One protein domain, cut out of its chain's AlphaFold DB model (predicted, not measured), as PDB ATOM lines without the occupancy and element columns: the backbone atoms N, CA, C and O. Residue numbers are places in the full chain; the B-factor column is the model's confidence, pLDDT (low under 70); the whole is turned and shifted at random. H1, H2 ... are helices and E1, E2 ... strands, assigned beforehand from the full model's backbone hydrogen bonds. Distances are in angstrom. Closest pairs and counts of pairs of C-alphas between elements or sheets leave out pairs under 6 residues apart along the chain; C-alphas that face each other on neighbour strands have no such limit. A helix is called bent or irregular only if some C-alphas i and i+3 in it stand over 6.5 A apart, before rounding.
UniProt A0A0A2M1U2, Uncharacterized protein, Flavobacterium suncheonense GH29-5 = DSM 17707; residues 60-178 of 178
ATOM      1  N   LEU A  60     -24.689  26.712  -2.145       92.38
ATOM      2  CA  LEU A  60     -24.914  25.266  -2.105       92.38
ATOM      3  C   LEU A  60     -23.779  24.576  -1.333       92.38
ATOM      4  O   LEU A  60     -22.620  24.667  -1.725       92.38
ATOM      5  N   PHE A  61     -24.122  23.852  -0.271       92.06
ATOM      6  CA  PHE A  61     -23.172  23.117   0.575       92.06
ATOM      7  C   PHE A  61     -23.054  21.651   0.187       92.06
ATOM      8  O   PHE A  61     -21.969  21.079   0.149       92.06
ATOM      9  N   SER A  62     -24.194  21.011  -0.053       93.50
ATOM     10  CA  SER A  62     -24.249  19.571  -0.259       93.50
ATOM     11  C   SER A  62     -25.462  19.201  -1.089       93.50
ATOM     12  O   SER A  62     -26.517  19.825  -0.971       93.50
ATOM     13  N   SER A  63     -25.304  18.183  -1.925       93.50
ATOM     14  CA  SER A  63     -26.372  17.623  -2.736       93.50
ATOM     15  C   SER A  63     -26.335  16.106  -2.634       93.50
ATOM     16  O   SER A  63     -25.254  15.519  -2.687       93.50
ATOM     17  N   GLU A  64     -27.489  15.470  -2.449       92.62
ATOM     18  CA  GLU A  64     -27.565  14.019  -2.309       92.62
ATOM     19  C   GLU A  64     -28.883  13.451  -2.836       92.62
ATOM     20  O   GLU A  64     -29.947  14.065  -2.721       92.62
ATOM     21  N   LYS A  65     -28.823  12.256  -3.427       89.94
ATOM     22  CA  LYS A  65     -29.989  11.608  -4.036       89.94
ATOM     23  C   LYS A  65     -30.716  10.738  -3.022       89.94
ATOM     24  O   LYS A  65     -30.127   9.794  -2.521       89.94
ATOM     25  N   LEU A  66     -32.013  10.960  -2.823       86.38
ATOM     26  CA  LEU A  66     -32.887  10.109  -2.011       86.38
ATOM     27  C   LEU A  66     -33.794   9.268  -2.907       86.38
ATOM     28  O   LEU A  66     -34.486   9.806  -3.778       86.38
ATOM     29  N   LYS A  67     -33.869   7.959  -2.658       85.00
ATOM     30  CA  LYS A  67     -34.919   7.125  -3.256       85.00
ATOM     31  C   LYS A  67     -36.209   7.331  -2.478       85.00
ATOM     32  O   LYS A  67     -36.247   7.064  -1.288       85.00
ATOM     33  N   VAL A  68     -37.274   7.778  -3.131       79.81
ATOM     34  CA  VAL A  68     -38.601   7.965  -2.532       79.81
ATOM     35  C   VAL A  68     -39.537   6.897  -3.074       79.81
ATOM     36  O   VAL A  68     -39.845   6.873  -4.268       79.81
ATOM     37  N   VAL A  69     -39.997   6.026  -2.176       71.38
ATOM     38  CA  VAL A  69     -40.976   4.979  -2.474       71.38
ATOM     39  C   VAL A  69     -42.364   5.506  -2.139       71.38
ATOM     40  O   VAL A  69     -42.680   5.773  -0.978       71.38
ATOM     41  N   LYS A  70     -43.204   5.668  -3.160       70.25
ATOM     42  CA  LYS A  70     -44.584   6.127  -3.015       70.25
ATOM     43  C   LYS A  70     -45.527   5.068  -3.558       70.25
ATOM     44  O   LYS A  70     -45.712   4.979  -4.769       70.25
ATOM     45  N   LYS A  71     -46.164   4.324  -2.646       72.25
ATOM     46  CA  LYS A  71     -46.978   3.148  -2.990       72.25
ATOM     47  C   LYS A  71     -46.146   2.212  -3.883       72.25
ATOM     48  O   LYS A  71     -45.165   1.669  -3.393       72.25
ATOM     49  N   ASP A  72     -46.454   2.158  -5.177       69.50
ATOM     50  CA  ASP A  72     -45.825   1.275  -6.166       69.50
ATOM     51  C   ASP A  72     -44.830   1.994  -7.096       69.50
ATOM     52  O   ASP A  72     -44.293   1.389  -8.020       69.50
ATOM     53  N   ASN A  73     -44.579   3.292  -6.885       70.38
ATOM     54  CA  ASN A  73     -43.646   4.069  -7.698       70.38
ATOM     55  C   ASN A  73     -42.382   4.416  -6.903       70.38
ATOM     56  O   ASN A  73     -42.451   5.053  -5.845       70.38
ATOM     57  N   ILE A  74     -41.225   4.019  -7.431       79.88
ATOM     58  CA  ILE A  74     -39.915   4.388  -6.897       79.88
ATOM     59  C   ILE A  74     -39.376   5.526  -7.754       79.88
ATOM     60  O   ILE A  74     -39.050   5.347  -8.924       79.88
ATOM     61  N   SER A  75     -39.252   6.702  -7.149       80.56
ATOM     62  CA  SER A  75     -38.627   7.869  -7.772       80.56
ATOM     63  C   SER A  75     -37.331   8.217  -7.050       80.56
ATOM     64  O   SER A  75     -37.142   7.855  -5.891       80.56
ATOM     65  N   THR A  76     -36.421   8.911  -7.726       85.69
ATOM     66  CA  THR A  76     -35.232   9.486  -7.086       85.69
ATOM     67  C   THR A  76     -35.367  10.999  -7.108       85.69
ATOM     68  O   THR A  76     -35.686  11.568  -8.149       85.69
ATOM     69  N   ILE A  77     -35.143  11.636  -5.964       83.75
ATOM     70  CA  ILE A  77     -35.098  13.095  -5.829       83.75
ATOM     71  C   ILE A  77     -33.690  13.514  -5.417       83.75
ATOM     72  O   ILE A  77     -33.011  12.768  -4.716       83.75
ATOM     73  N   THR A  78     -33.268  14.705  -5.820       88.75
ATOM     74  CA  THR A  78     -32.009  15.312  -5.373       88.75
ATOM     75  C   THR A  78     -32.318  16.328  -4.282       88.75
ATOM     76  O   THR A  78     -33.068  17.269  -4.533       88.75
ATOM     77  N   LEU A  79     -31.778  16.129  -3.080       88.50
ATOM     78  CA  LEU A  79     -31.834  17.077  -1.968       88.50
ATOM     79  C   LEU A  79     -30.635  18.015  -2.040       88.50
ATOM     80  O   LEU A  79     -29.506  17.542  -2.083       88.50
ATOM     81  N   ASN A  80     -30.879  19.318  -1.969       91.75
ATOM     82  CA  ASN A  80     -29.859  20.360  -1.964       91.75
ATOM     83  C   ASN A  80     -29.884  21.100  -0.629       91.75
ATOM     84  O   ASN A  80     -30.933  21.597  -0.226       91.75
ATOM     85  N   LEU A  81     -28.737  21.179   0.043       92.75
ATOM     86  CA  LEU A  81     -28.512  21.965   1.250       92.75
ATOM     87  C   LEU A  81     -27.944  23.320   0.848       92.75
ATOM     88  O   LEU A  81     -26.848  23.384   0.295       92.75
ATOM     89  N   ILE A  82     -28.669  24.389   1.146       92.25
ATOM     90  CA  ILE A  82     -28.333  25.740   0.705       92.25
ATOM     91  C   ILE A  82     -28.403  26.683   1.909       92.25
ATOM     92  O   ILE A  82     -29.344  26.602   2.700       92.25
ATOM     93  N   SER A  83     -27.435  27.584   2.073       92.50
ATOM     94  CA  SER A  83     -27.554  28.675   3.049       92.50
ATOM     95  C   SER A  83     -28.691  29.614   2.650       92.50
ATOM     96  O   SER A  83     -28.845  29.964   1.482       92.50
ATOM     97  N   ASP A  84     -29.519  30.021   3.606       89.62
ATOM     98  CA  ASP A  84     -30.638  30.922   3.335       89.62
ATOM     99  C   ASP A  84     -30.364  32.326   3.854       89.62
ATOM    100  O   ASP A  84     -30.014  33.186   3.062       89.62
ATOM    101  N   LYS A  85     -30.475  32.538   5.168       85.12
ATOM    102  CA  LYS A  85     -30.320  33.848   5.812       85.12
ATOM    103  C   LYS A  85     -29.577  33.732   7.136       85.12
ATOM    104  O   LYS A  85     -29.584  32.669   7.763       85.12
ATOM    105  N   VAL A  86     -28.982  34.832   7.583       83.81
ATOM    106  CA  VAL A  86     -28.446  34.972   8.944       83.81
ATOM    107  C   VAL A  86     -29.479  35.693   9.803       83.81
ATOM    108  O   VAL A  86     -30.046  36.700   9.389       83.81
ATOM    109  N   VAL A  87     -29.735  35.173  11.000       79.94
ATOM    110  CA  VAL A  87     -30.623  35.791  11.988       79.94
ATOM    111  C   VAL A  87     -29.807  36.136  13.224       79.94
ATOM    112  O   VAL A  87     -29.050  35.304  13.717       79.94
ATOM    113  N   ASP A  88     -29.973  37.343  13.752       73.56
ATOM    114  CA  ASP A  88     -29.352  37.720  15.017       73.56
ATOM    115  C   ASP A  88     -30.166  37.176  16.194       73.56
ATOM    116  O   ASP A  88     -31.339  37.510  16.377       73.56
ATOM    117  N   TYR A  89     -29.531  36.346  17.020       62.84
ATOM    118  CA  TYR A  89     -30.118  35.768  18.222       62.84
ATOM    119  C   TYR A  89     -29.275  36.131  19.448       62.84
ATOM    120  O   TYR A  89     -28.186  35.599  19.638       62.84
ATOM    121  N   GLN A  90     -29.764  37.051  20.288       62.53
ATOM    122  CA  GLN A  90     -29.070  37.502  21.512       62.53
ATOM    123  C   GLN A  90     -27.616  37.969  21.274       62.53
ATOM    124  O   GLN A  90     -26.744  37.768  22.116       62.53
ATOM    125  N   GLY A  91     -27.346  38.580  20.116       65.44
ATOM    126  CA  GLY A  91     -25.999  39.011  19.720       65.44
ATOM    127  C   GLY A  91     -25.138  37.918  19.075       65.44
ATOM    128  O   GLY A  91     -23.981  38.179  18.759       65.44
ATOM    129  N   PHE A  92     -25.683  36.718  18.848       67.62
ATOM    130  CA  PHE A  92     -25.045  35.651  18.080       67.62
ATOM    131  C   PHE A  92     -25.671  35.535  16.692       67.62
ATOM    132  O   PHE A  92     -26.885  35.382  16.559       67.62
ATOM    133  N   HIS A  93     -24.831  35.536  15.660       73.38
ATOM    134  CA  HIS A  93     -25.256  35.268  14.291       73.38
ATOM    135  C   HIS A  93     -25.634  33.786  14.143       73.38
ATOM    136  O   HIS A  93     -24.795  32.889  14.277       73.38
ATOM    137  N   GLN A  94     -26.911  33.523  13.884       78.50
ATOM    138  CA  GLN A  94     -27.478  32.199  13.676       78.50
ATOM    139  C   GLN A  94     -27.721  31.984  12.180       78.50
ATOM    140  O   GLN A  94     -28.579  32.630  11.583       78.50
ATOM    141  N   GLN A  95     -26.992  31.049  11.568       84.75
ATOM    142  CA  GLN A  95     -27.214  30.694  10.167       84.75
ATOM    143  C   GLN A  95     -28.454  29.803  10.028       84.75
ATOM    144  O   GLN A  95     -28.578  28.780  10.714       84.75
ATOM    145  N   ILE A  96     -29.340  30.176   9.105       86.06
ATOM    146  CA  ILE A  96     -30.462  29.364   8.641       86.06
ATOM    147  C   ILE A  96     -30.089  28.725   7.306       86.06
ATOM    148  O   ILE A  96     -29.551  29.376   6.408       86.06
ATOM    149  N   PHE A  97     -30.398  27.445   7.170       89.00
ATOM    150  CA  PHE A  97     -30.230  26.687   5.941       89.00
ATOM    151  C   PHE A  97     -31.594  26.268   5.415       89.00
ATOM    152  O   PHE A  97     -32.501  25.958   6.193       89.00
ATOM    153  N   ARG A  98     -31.721  26.209   4.091       89.50
ATOM    154  CA  ARG A  98     -32.834  25.556   3.410       89.50
ATOM    155  C   ARG A  98     -32.382  24.223   2.820       89.50
ATOM    156  O   ARG A  98     -31.277  24.105   2.297       89.50
ATOM    157  N   ILE A  99     -33.268  23.242   2.848       87.19
ATOM    158  CA  ILE A  99     -33.169  22.008   2.084       87.19
ATOM    159  C   ILE A  99     -34.265  22.046   1.029       87.19
ATOM    160  O   ILE A  99     -35.447  22.173   1.355       87.19
ATOM    161  N   GLU A 100     -33.884  21.941  -0.235       86.75
ATOM    162  CA  GLU A 100     -34.818  21.954  -1.358       86.75
ATOM    163  C   GLU A 100     -34.596  20.768  -2.292       86.75
ATOM    164  O   GLU A 100     -33.585  20.073  -2.215       86.75
ATOM    165  N   THR A 101     -35.578  20.509  -3.152       83.81
ATOM    166  CA  THR A 101     -35.471  19.502  -4.212       83.81
ATOM    167  C   THR A 101     -35.668  20.149  -5.563       83.81
ATOM    168  O   THR A 101     -36.579  20.960  -5.742       83.81
ATOM    169  N   GLU A 102     -34.841  19.759  -6.528       74.31
ATOM    170  CA  GLU A 102     -35.000  20.212  -7.907       74.31
ATOM    171  C   GLU A 102     -36.408  19.885  -8.421       74.31
ATOM    172  O   GLU A 102     -36.928  18.779  -8.248       74.31
ATOM    173  N   GLY A 103     -37.058  20.877  -9.028       64.88
ATOM    174  CA  GLY A 103     -38.390  20.716  -9.609       64.88
ATOM    175  C   GLY A 103     -39.546  20.604  -8.606       64.88
ATOM    176  O   GLY A 103     -40.682  20.395  -9.037       64.88
ATOM    177  N   ARG A 104     -39.326  20.771  -7.291       68.31
ATOM    178  CA  ARG A 104     -40.423  20.853  -6.307       68.31
ATOM    179  C   ARG A 104     -40.449  22.198  -5.586       68.31
ATOM    180  O   ARG A 104     -39.433  22.827  -5.335       68.31
ATOM    181  N   LYS A 105     -41.659  22.620  -5.201       67.31
ATOM    182  CA  LYS A 105     -41.898  23.899  -4.506       67.31
ATOM    183  C   LYS A 105     -41.612  23.863  -2.999       67.31
ATOM    184  O   LYS A 105     -41.510  24.919  -2.388       67.31
ATOM    185  N   ARG A 106     -41.555  22.680  -2.377       68.44
ATOM    186  CA  ARG A 106     -41.423  22.552  -0.916       68.44
ATOM    187  C   ARG A 106     -39.964  22.688  -0.490       68.44
ATOM    188  O   ARG A 106     -39.096  22.044  -1.075       68.44
ATOM    189  N   LYS A 107     -39.736  23.489   0.550       77.31
ATOM    190  CA  LYS A 107     -38.427  23.742   1.158       77.31
ATOM    191  C   LYS A 107     -38.516  23.469   2.655       77.31
ATOM    192  O   LYS A 107     -39.478  23.885   3.292       77.31
ATOM    193  N   MET A 108     -37.527  22.785   3.208       78.94
ATOM    194  CA  MET A 108     -37.357  22.635   4.651       78.94
ATOM    195  C   MET A 108     -36.359  23.677   5.131       78.94
ATOM    196  O   MET A 108     -35.357  23.888   4.464       78.94
ATOM    197  N   TYR A 109     -36.588  24.280   6.289       80.94
ATOM    198  CA  TYR A 109     -35.620  25.180   6.908       80.94
ATOM    199  C   TYR A 109     -35.120  24.579   8.216       80.94
ATOM    200  O   TYR A 109     -35.885  23.933   8.933       80.94
ATOM    201  N   PHE A 110     -33.844  24.780   8.530       81.12
ATOM    202  CA  PHE A 110     -33.303  24.460   9.846       81.12
ATOM    203  C   PHE A 110     -32.240  25.482  10.259       81.12
ATOM    204  O   PHE A 110     -31.512  26.024   9.426       81.12
ATOM    205  N   ALA A 111     -32.149  25.727  11.564       80.81
ATOM    206  CA  ALA A 111     -31.068  26.490  12.173       80.81
ATOM    207  C   ALA A 111     -29.996  25.527  12.695       80.81
ATOM    208  O   ALA A 111     -30.311  24.560  13.392       80.81
ATOM    209  N   LEU A 112     -28.729  25.785  12.376       81.62
ATOM    210  CA  LEU A 112     -27.611  25.047  12.964       81.62
ATOM    211  C   LEU A 112     -27.412  25.509  14.414       81.62
ATOM    212  O   LEU A 112     -27.088  26.671  14.589       81.62
ATOM    213  N   PRO A 113     -27.533  24.676  15.460       79.25
ATOM    214  CA  PRO A 113     -27.365  25.157  16.834       79.25
ATOM    215  C   PRO A 113     -26.085  25.989  17.014       79.25
ATOM    216  O   PRO A 113     -25.024  25.542  16.584       79.25
ATOM    217  N   THR A 114     -26.164  27.147  17.679       76.69
ATOM    218  CA  THR A 114     -25.052  28.119  17.805       76.69
ATOM    219  C   THR A 114     -23.724  27.499  18.250       76.69
ATOM    220  O   THR A 114     -22.662  27.847  17.735       76.69
ATOM    221  N   LYS A 115     -23.772  26.502  19.148       79.88
ATOM    222  CA  LYS A 115     -22.606  25.711  19.598       79.88
ATOM    223  C   LYS A 115     -21.854  24.979  18.473       79.88
ATOM    224  O   LYS A 115     -20.756  24.476  18.699       79.88
ATOM    225  N   TYR A 116     -22.453  24.876  17.291       84.81
ATOM    226  CA  TYR A 116     -21.916  24.223  16.105       84.81
ATOM    227  C   TYR A 116     -21.617  25.192  14.956       84.81
ATOM    228  O   TYR A 116     -21.238  24.725  13.888       84.81
ATOM    229  N   ASN A 117     -21.701  26.513  15.157       83.31
ATOM    230  CA  ASN A 117     -21.408  27.504  14.110       83.31
ATOM    231  C   ASN A 117     -20.019  27.331  13.471       83.31
ATOM    232  O   ASN A 117     -19.849  27.605  12.292       83.31
ATOM    233  N   MET A 118     -19.038  26.801  14.208       86.62
ATOM    234  CA  MET A 118     -17.706  26.515  13.660       86.62
ATOM    235  C   MET A 118     -17.681  25.429  12.565       86.62
ATOM    236  O   MET A 118     -16.673  25.296  11.884       86.62
ATOM    237  N   TYR A 119     -18.771  24.674  12.386       88.56
ATOM    238  CA  TYR A 119     -18.851  23.515  11.489       88.56
ATOM    239  C   TYR A 119     -19.774  23.715  10.284       88.56
ATOM    240  O   TYR A 119     -20.078  22.740   9.597       88.56
ATOM    241  N   TRP A 120     -20.267  24.926   9.992       88.00
ATOM    242  CA  TRP A 120     -21.183  25.073   8.851       88.00
ATOM    243  C   TRP A 120     -20.546  24.661   7.518       88.00
ATOM    244  O   TRP A 120     -21.249  24.112   6.679       88.00
ATOM    245  N   ASN A 121     -19.231  24.848   7.339       88.19
ATOM    246  CA  ASN A 121     -18.504  24.489   6.111       88.19
ATOM    247  C   ASN A 121     -18.389  22.971   5.937       88.19
ATOM    248  O   ASN A 121     -18.191  22.494   4.825       88.19
ATOM    249  N   ASP A 122     -18.566  22.223   7.025       91.31
ATOM    250  CA  ASP A 122     -18.483  20.766   7.050       91.31
ATOM    251  C   ASP A 122     -19.859  20.096   6.951       91.31
ATOM    252  O   ASP A 122     -19.949  18.860   6.942       91.31
ATOM    253  N   LEU A 123     -20.940  20.887   6.902       92.44
ATOM    254  CA  LEU A 123     -22.295  20.369   6.776       92.44
ATOM    255  C   LEU A 123     -22.475  19.643   5.451       92.44
ATOM    256  O   LEU A 123     -22.295  20.205   4.371       92.44
ATOM    257  N   LYS A 124     -22.915  18.390   5.540       94.25
ATOM    258  CA  LYS A 124     -23.198  17.571   4.369       94.25
ATOM    259  C   LYS A 124     -24.328  16.586   4.595       94.25
ATOM    260  O   LYS A 124     -24.625  16.179   5.721       94.25
ATOM    261  N   PHE A 125     -24.924  16.180   3.486       93.12
ATOM    262  CA  PHE A 125     -25.755  14.998   3.425       93.12
ATOM    263  C   PHE A 125     -24.898  13.740   3.318       93.12
ATOM    264  O   PHE A 125     -23.858  13.724   2.661       93.12
ATOM    265  N   ILE A 126     -25.355  12.680   3.977       90.56
ATOM    266  CA  ILE A 126     -24.821  11.329   3.843       90.56
ATOM    267  C   ILE A 126     -25.996  10.377   3.672       90.56
ATOM    268  O   ILE A 126     -26.859  10.282   4.552       90.56
ATOM    269  N   SER A 127     -26.007   9.650   2.560       88.00
ATOM    270  CA  SER A 127     -26.943   8.547   2.340       88.00
ATOM    271  C   SER A 127     -26.658   7.386   3.292       88.00
ATOM    272  O   SER A 127     -25.520   6.924   3.404       88.00
ATOM    273  N   GLU A 128     -27.691   6.874   3.961       84.31
ATOM    274  CA  GLU A 128     -27.570   5.618   4.699       84.31
ATOM    275  C   GLU A 128     -27.587   4.403   3.758       84.31
ATOM    276  O   GLU A 128     -27.917   4.481   2.568       84.31
ATOM    277  N   LYS A 129     -27.202   3.242   4.301       77.88
ATOM    278  CA  LYS A 129     -27.213   1.970   3.575       77.88
ATOM    279  C   LYS A 129     -28.612   1.730   2.993       77.88
ATOM    280  O   LYS A 129     -29.593   1.821   3.712       77.88
ATOM    281  N   ASN A 130     -28.678   1.383   1.706       77.06
ATOM    282  CA  ASN A 130     -29.905   1.206   0.904       77.06
ATOM    283  C   ASN A 130     -30.591   2.498   0.421       77.06
ATOM    284  O   ASN A 130     -31.540   2.407  -0.360       77.06
ATOM    285  N   ASN A 131     -30.072   3.676   0.779       78.75
ATOM    286  CA  ASN A 131     -30.572   4.982   0.342       78.75
ATOM    287  C   ASN A 131     -32.065   5.221   0.664       78.75
ATOM    288  O   ASN A 131     -32.806   5.855  -0.091       78.75
ATOM    289  N   ASP A 132     -32.509   4.650   1.783       81.62
ATOM    290  CA  ASP A 132     -33.849   4.793   2.350       81.62
ATOM    291  C   ASP A 132     -33.963   6.024   3.262       81.62
ATOM    292  O   ASP A 132     -35.069   6.451   3.617       81.62
ATOM    293  N   SER A 133     -32.833   6.615   3.631       85.56
ATOM    294  CA  SER A 133     -32.756   7.855   4.375       85.56
ATOM    295  C   SER A 133     -31.435   8.574   4.132       85.56
ATOM    296  O   SER A 133     -30.425   7.971   3.759       85.56
ATOM    297  N   ILE A 134     -31.461   9.882   4.365       88.81
ATOM    298  CA  ILE A 134     -30.292  10.756   4.310       88.81
ATOM    299  C   ILE A 134     -30.132  11.436   5.661       88.81
ATOM    300  O   ILE A 134     -31.099  11.942   6.236       88.81
ATOM    301  N   ILE A 135     -28.902  11.456   6.163       90.00
ATOM    302  CA  ILE A 135     -28.533  12.185   7.372       90.00
ATOM    303  C   ILE A 135     -27.855  13.491   6.978       90.00
ATOM    304  O   ILE A 135     -26.890  13.489   6.221       90.00
ATOM    305  N   LEU A 136     -28.307  14.587   7.571       90.62
ATOM    306  CA  LEU A 136     -27.593  15.854   7.601       90.62
ATOM    307  C   LEU A 136     -26.724  15.922   8.862       90.62
ATOM    308  O   LEU A 136     -27.214  15.715   9.979       90.62
ATOM    309  N   GLY A 137     -25.449  16.241   8.692       91.69
ATOM    310  CA  GLY A 137     -24.513  16.355   9.801       91.69
ATOM    311  C   GLY A 137     -23.131  16.815   9.362       91.69
ATOM    312  O   GLY A 137     -22.946  17.280   8.240       91.69
ATOM    313  N   PHE A 138     -22.167  16.680  10.266       93.06
ATOM    314  CA  PHE A 138     -20.763  17.018  10.038       93.06
ATOM    315  C   PHE A 138     -19.858  16.145  10.917       93.06
ATOM    316  O   PHE A 138     -20.308  15.527  11.887       93.06
ATOM    317  N   TRP A 139     -18.571  16.082  10.579       90.31
ATOM    318  CA  TRP A 139     -17.575  15.373  11.381       90.31
ATOM    319  C   TRP A 139     -16.951  16.310  12.412       90.31
ATOM    320  O   TRP A 139     -16.464  17.383  12.073       90.31
ATOM    321  N   LYS A 140     -16.925  15.877  13.671       88.25
ATOM    322  CA  LYS A 140     -16.186  16.516  14.757       88.25
ATOM    323  C   LYS A 140     -15.099  15.552  15.222       88.25
ATOM    324  O   LYS A 140     -15.335  14.673  16.049       88.25
ATOM    325  N   GLY A 141     -13.902  15.690  14.655       87.44
ATOM    326  CA  GLY A 141     -12.831  14.717  14.864       87.44
ATOM    327  C   GLY A 141     -13.243  13.338  14.337       87.44
ATOM    328  O   GLY A 141     -13.471  13.181  13.142       87.44
ATOM    329  N   LYS A 142     -13.350  12.347  15.229       90.12
ATOM    330  CA  LYS A 142     -13.766  10.974  14.881       90.12
ATOM    331  C   LYS A 142     -15.270  10.727  15.012       90.12
ATOM    332  O   LYS A 142     -15.731   9.665  14.607       90.12
ATOM    333  N   ASP A 143     -16.023  11.685  15.545       88.56
ATOM    334  CA  ASP A 143     -17.454  11.530  15.784       88.56
ATOM    335  C   ASP A 143     -18.264  12.218  14.686       88.56
ATOM    336  O   ASP A 143     -17.993  13.362  14.314       88.56
ATOM    337  N   TYR A 144     -19.293  11.539  14.179       89.19
ATOM    338  CA  TYR A 144     -20.239  12.143  13.247       89.19
ATOM    339  C   TYR A 144     -21.444  12.708  14.002       89.19
ATOM    340  O   TYR A 144     -22.251  11.960  14.564       89.19
ATOM    341  N   ILE A 145     -21.578  14.033  14.001       88.19
ATOM    342  CA  ILE A 145     -22.692  14.734  14.640       88.19
ATOM    343  C   ILE A 145     -23.883  14.728  13.685       88.19
ATOM    344  O   ILE A 145     -23.869  15.383  12.644       88.19
ATOM    345  N   LYS A 146     -24.931  13.986  14.052       88.69
ATOM    346  CA  LYS A 146     -26.190  13.912  13.302       88.69
ATOM    347  C   LYS A 146     -27.118  15.033  13.764       88.69
ATOM    348  O   LYS A 146     -27.479  15.073  14.937       88.69
ATOM    349  N   LEU A 147     -27.507  15.921  12.853       86.25
ATOM    350  CA  LEU A 147     -28.411  17.037  13.150       86.25
ATOM    351  C   LEU A 147     -29.849  16.716  12.766       86.25
ATOM    352  O   LEU A 147     -30.779  17.018  13.507       86.25
ATOM    353  N   TYR A 148     -30.025  16.100  11.601       83.31
ATOM    354  CA  TYR A 148     -31.341  15.780  11.076       83.31
ATOM    355  C   TYR A 148     -31.284  14.527  10.205       83.31
ATOM    356  O   TYR A 148     -30.238  14.199   9.640       83.31
ATOM    357  N   LYS A 149     -32.407  13.819  10.093       86.69
ATOM    358  CA  LYS A 149     -32.532  12.617   9.269       86.69
ATOM    359  C   LYS A 149     -33.831  12.663   8.475       86.69
ATOM    360  O   LYS A 149     -34.903  12.729   9.064       86.69
ATOM    361  N   ILE A 150     -33.707  12.601   7.153       83.56
ATOM    362  CA  ILE A 150     -34.816  12.636   6.198       83.56
ATOM    363  C   ILE A 150     -35.108  11.206   5.763       83.56
ATOM    364  O   ILE A 150     -34.223  10.524   5.240       83.56
ATOM    365  N   TYR A 151     -36.344  10.749   5.953       82.56
ATOM    366  CA  TYR A 151     -36.743   9.394   5.569       82.56
ATOM    367  C   TYR A 151     -37.482   9.391   4.232       82.56
ATOM    368  O   TYR A 151     -38.488  10.081   4.063       82.56
ATOM    369  N   SER A 152     -37.060   8.522   3.314       77.50
ATOM    370  CA  SER A 152     -37.693   8.303   2.003       77.50
ATOM    371  C   SER A 152     -39.219   8.188   2.059       77.50
ATOM    372  O   SER A 152     -39.933   8.881   1.339       77.50
ATOM    373  N   HIS A 153     -39.725   7.334   2.948       74.69
ATOM    374  CA  HIS A 153     -41.146   7.009   3.085       74.69
ATOM    375  C   HIS A 153     -41.967   8.099   3.791       74.69
ATOM    376  O   HIS A 153     -43.198   8.084   3.723       74.69
ATOM    377  N   LYS A 154     -41.309   9.040   4.482       69.00
ATOM    378  CA  LYS A 154     -41.966  10.182   5.134       69.00
ATOM    379  C   LYS A 154     -41.776  11.479   4.372       69.00
ATOM    380  O   LYS A 154     -42.532  12.395   4.645       69.00
ATOM    381  N   TYR A 155     -40.892  11.541   3.379       66.56
ATOM    382  CA  TYR A 155     -40.556  12.774   2.667       66.56
ATOM    383  C   TYR A 155     -41.781  13.590   2.202       66.56
ATOM    384  O   TYR A 155     -41.867  14.787   2.443       66.56
ATOM    385  N   ASP A 156     -42.787  12.951   1.595       60.25
ATOM    386  CA  ASP A 156     -43.995  13.650   1.119       60.25
ATOM    387  C   ASP A 156     -44.907  14.177   2.260       60.25
ATOM    388  O   ASP A 156     -45.742  15.060   2.024       60.25
ATOM    389  N   LYS A 157     -44.770  13.620   3.473       57.19
ATOM    390  CA  LYS A 157     -45.574  13.897   4.681       57.19
ATOM    391  C   LYS A 157     -44.799  14.598   5.798       57.19
ATOM    392  O   LYS A 157     -45.413  14.986   6.787       57.19
ATOM    393  N   GLU A 158     -43.481  14.724   5.688       57.81
ATOM    394  CA  GLU A 158     -42.716  15.578   6.582       57.81
ATOM    395  C   GLU A 158     -43.267  16.991   6.386       57.81
ATOM    396  O   GLU A 158     -43.410  17.471   5.255       57.81
ATOM    397  N   ASN A 159     -43.688  17.612   7.490       47.28
ATOM    398  CA  ASN A 159     -44.196  18.977   7.504       47.28
ATOM    399  C   ASN A 159     -43.032  19.929   7.199       47.28
ATOM    400  O   ASN A 159     -42.530  20.638   8.061       47.28
ATOM    401  N   PHE A 160     -42.603  19.958   5.941       54.75
ATOM    402  CA  PHE A 160     -41.669  20.927   5.382       54.75
ATOM    403  C   PHE A 160     -42.393  22.241   5.048       54.75
ATOM    404  O   PHE A 160     -42.181  22.836   3.997       54.75
ATOM    405  N   GLY A 161     -43.340  22.649   5.892       32.66
ATOM    406  CA  GLY A 161     -44.193  23.809   5.671       32.66
ATOM    407  C   GLY A 161     -44.416  24.531   6.986       32.66
ATOM    408  O   GLY A 161     -45.046  23.975   7.879       32.66
ATOM    409  N   GLY A 162     -43.873  25.748   7.089       38.22
ATOM    410  CA  GLY A 162     -44.093  26.651   8.221       38.22
ATOM    411  C   GLY A 162     -43.627  26.099   9.565       38.22
ATOM    412  O   GLY A 162     -44.261  26.378  10.578       38.22
ATOM    413  N   GLY A 163     -42.573  25.278   9.574       36.47
ATOM    414  CA  GLY A 163     -41.957  24.841  10.818       36.47
ATOM    415  C   GLY A 163     -41.427  26.064  11.548       36.47
ATOM    416  O   GLY A 163     -40.459  26.671  11.100       36.47
ATOM    417  N   GLU A 164     -42.087  26.427  12.641       38.97
ATOM    418  CA  GLU A 164     -41.548  27.321  13.652       38.97
ATOM    419  C   GLU A 164     -40.133  26.839  13.989       38.97
ATOM    420  O   GLU A 164     -39.935  25.739  14.515       38.97
ATOM    421  N   ILE A 165     -39.127  27.634  13.621       48.62
ATOM    422  CA  ILE A 165     -37.761  27.349  14.035       48.62
ATOM    423  C   ILE A 165     -37.702  27.742  15.501       48.62
ATOM    424  O   ILE A 165     -37.546  28.916  15.835       48.62
ATOM    425  N   ILE A 166     -37.875  26.744  16.362       47.28
ATOM    426  CA  ILE A 166     -37.725  26.909  17.796       47.28
ATOM    427  C   ILE A 166     -36.235  26.999  18.116       47.28
ATOM    428  O   ILE A 166     -35.515  25.996  18.104       47.28
ATOM    429  N   ILE A 167     -35.777  28.197  18.456       49.19
ATOM    430  CA  ILE A 167     -34.461  28.402  19.053       49.19
ATOM    431  C   ILE A 167     -34.623  28.189  20.563       49.19
ATOM    432  O   ILE A 167     -35.209  29.020  21.259       49.19
ATOM    433  N   GLN A 168     -34.152  27.044  21.068       41.22
ATOM    434  CA  GLN A 168     -34.109  26.770  22.507       41.22
ATOM    435  C   GLN A 168     -32.842  27.378  23.112       41.22
ATOM    436  O   GLN A 168     -31.724  26.982  22.769       41.22
ATOM    437  N   ALA A 169     -33.021  28.332  24.025       42.03
ATOM    438  CA  ALA A 169     -31.943  28.832  24.865       42.03
ATOM    439  C   ALA A 169     -31.548  27.774  25.910       42.03
ATOM    440  O   ALA A 169     -32.370  26.973  26.350       42.03
ATOM    441  N   THR A 170     -30.310  27.801  26.400       36.62
ATOM    442  CA  THR A 170     -30.012  27.243  27.726       36.62
ATOM    443  C   THR A 170     -30.700  28.120  28.774       36.62
ATOM    444  O   THR A 170     -30.184  29.167  29.155       36.62
ATOM    445  N   GLY A 171     -31.911  27.722  29.161       43.03
ATOM    446  CA  GLY A 171     -32.862  28.497  29.964       43.03
ATOM    447  C   GLY A 171     -34.265  28.325  29.380       43.03
ATOM    448  O   GLY A 171     -34.404  28.105  28.186       43.03
ATOM    449  N   SER A 172     -35.314  28.385  30.197       35.22
ATOM    450  CA  SER A 172     -36.713  28.037  29.863       35.22
ATOM    451  C   SER A 172     -37.399  28.893  28.773       35.22
ATOM    452  O   SER A 172     -38.623  28.902  28.668       35.22
ATOM    453  N   SER A 173     -36.642  29.629  27.958       39.06
ATOM    454  CA  SER A 173     -37.134  30.515  26.903       39.06
ATOM    455  C   SER A 173     -37.055  29.847  25.528       39.06
ATOM    456  O   SER A 173     -36.011  29.339  25.119       39.06
ATOM    457  N   THR A 174     -38.180  29.881  24.819       39.72
ATOM    458  CA  THR A 174     -38.402  29.287  23.495       39.72
ATOM    459  C   THR A 174     -38.724  30.429  22.532       39.72
ATOM    460  O   THR A 174     -39.613  31.219  22.841       39.72
ATOM    461  N   TYR A 175     -38.007  30.549  21.410       45.31
ATOM    462  CA  TYR A 175     -38.244  31.607  20.417       45.31
ATOM    463  C   TYR A 175     -38.605  31.029  19.055       45.31
ATOM    464  O   TYR A 175     -37.918  30.137  18.565       45.31
ATOM    465  N   THR A 176     -39.640  31.596  18.445       41.22
ATOM    466  CA  THR A 176     -40.132  31.298  17.099       41.22
ATOM    467  C   THR A 176     -39.422  32.200  16.089       41.22
ATOM    468  O   THR A 176     -39.645  33.411  16.093       41.22
ATOM    469  N   ALA A 177     -38.593  31.654  15.198       44.28
ATOM    470  CA  ALA A 177     -38.234  32.380  13.977       44.28
ATOM    471  C   ALA A 177     -39.250  32.049  12.870       44.28
ATOM    472  O   ALA A 177     -39.457  30.874  12.551       44.28
ATOM    473  N   ILE A 178     -39.898  33.098  12.345       38.97
ATOM    474  CA  ILE A 178     -40.826  33.064  11.200       38.97
ATOM    475  C   ILE A 178     -40.049  33.331   9.899       38.97
ATOM    476  O   ILE A 178     -39.119  34.180   9.888       38.97
TER     477      ILE A 178
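AT A GLANCE: This is residues 60 to 178 of the 178 residues of an uncharacterized protein of Flavobacterium suncheonense GH29-5 = DSM 17707 (UniProt A0A0A2M1U2). Two strongly twisted sheets make a small sandwich, two sheets face to face: the long, curled sheet E1 E2 E3 E4 and the smaller sheet E5 E6 E7, whose strands stand at 31 degrees to those of the first. The chain passes from one to the other through the short helix H1, over E3 of the large sheet, while a small hairpin of E8 and E9 comes near E4. The 119 printed residues, with nine named strands and one named helix, are mostly strand, in the order E1 E2 E3 E4 H1 E5 E6 E7 E8 E9; E1 to E4 and E5 to E7 are meanders, each strand the antiparallel neighbour of the one before. The whole is compact, with a radius of gyration of the C-alphas of 15.1 A and spans of 49 by 34 by 26 A.

IN THESE COORDINATES: E1, residues 60 to 70, is 27.5 A long and begins at C-alpha 60, (-24.914, 25.266, -2.105). E2, residues 73 to 89, is 43.1 A long and bends by 61 degrees at residue 86; E3, residues 92 to 101, is 29.4 A long and E4, residues 107 to 111, 13.5 A. H1, residues 114 to 122, is 14.6 A long and irregular: C-alphas 118 and 121 are 7.9 A apart. E5, residues 124 to 127, is 10.0 A long; E6, residues 133 to 140, 21.4 A; E7, residues 143 to 151, 21.9 A, with a bend of 66 degrees at residue 147. E8, residues 165 to 168, is 9.2 A long, and E9, residues 174 to 177, 10.0 A, ending at C-alpha 177, (-38.234, 32.380, 13.977).

HOW THE PARTS SIT: In the large sheet, backbone N and O atoms are within hydrogen-bond range across each pair of neighbour strands, for instance N 66 and O 77 of E1 and E2 at 2.8 A, N 82 and O 98 of E2 and E3 at 2.9 A, and N 99 and O 108 of E3 and E4 at 2.7 A. H1 is on this sheet at a height of 7.5 A, over E3 and slantwise to the strands, at 49 degrees on the local plane; the C-alphas of Gln 94 and Thr 114 are closest, 6.3 A. H1 has 0 of 5 O i to N i+4 pairs within hydrogen-bond range, and 3 of 6 O i to N i+3 pairs. It only grazes the other sheet, where N 126 and O 135 lie 2.8 A apart and N 136 and O 148 2.9 A. Between the sheets, the closest C-alphas of E1 and E5 are those of Ser 62 and Lys 124, 5.2 A. In the hairpin of E8 and E9, N 167 and O 175 are 2.9 A apart; Phe 110 of E4 and Ile 165 of E8 have the closest C-alphas, 6.8 A.

THE WHOLE: The C-alphas of Asp 72 and Gly 91 are the two farthest apart, 49.9 A. The printed part has no cut; the link E7 to E8, residues 152 to 164, is long. Its mean pLDDT is 75.4, and residues 72, 89 to 92, 103 to 106 and 154 to 178 are under 70.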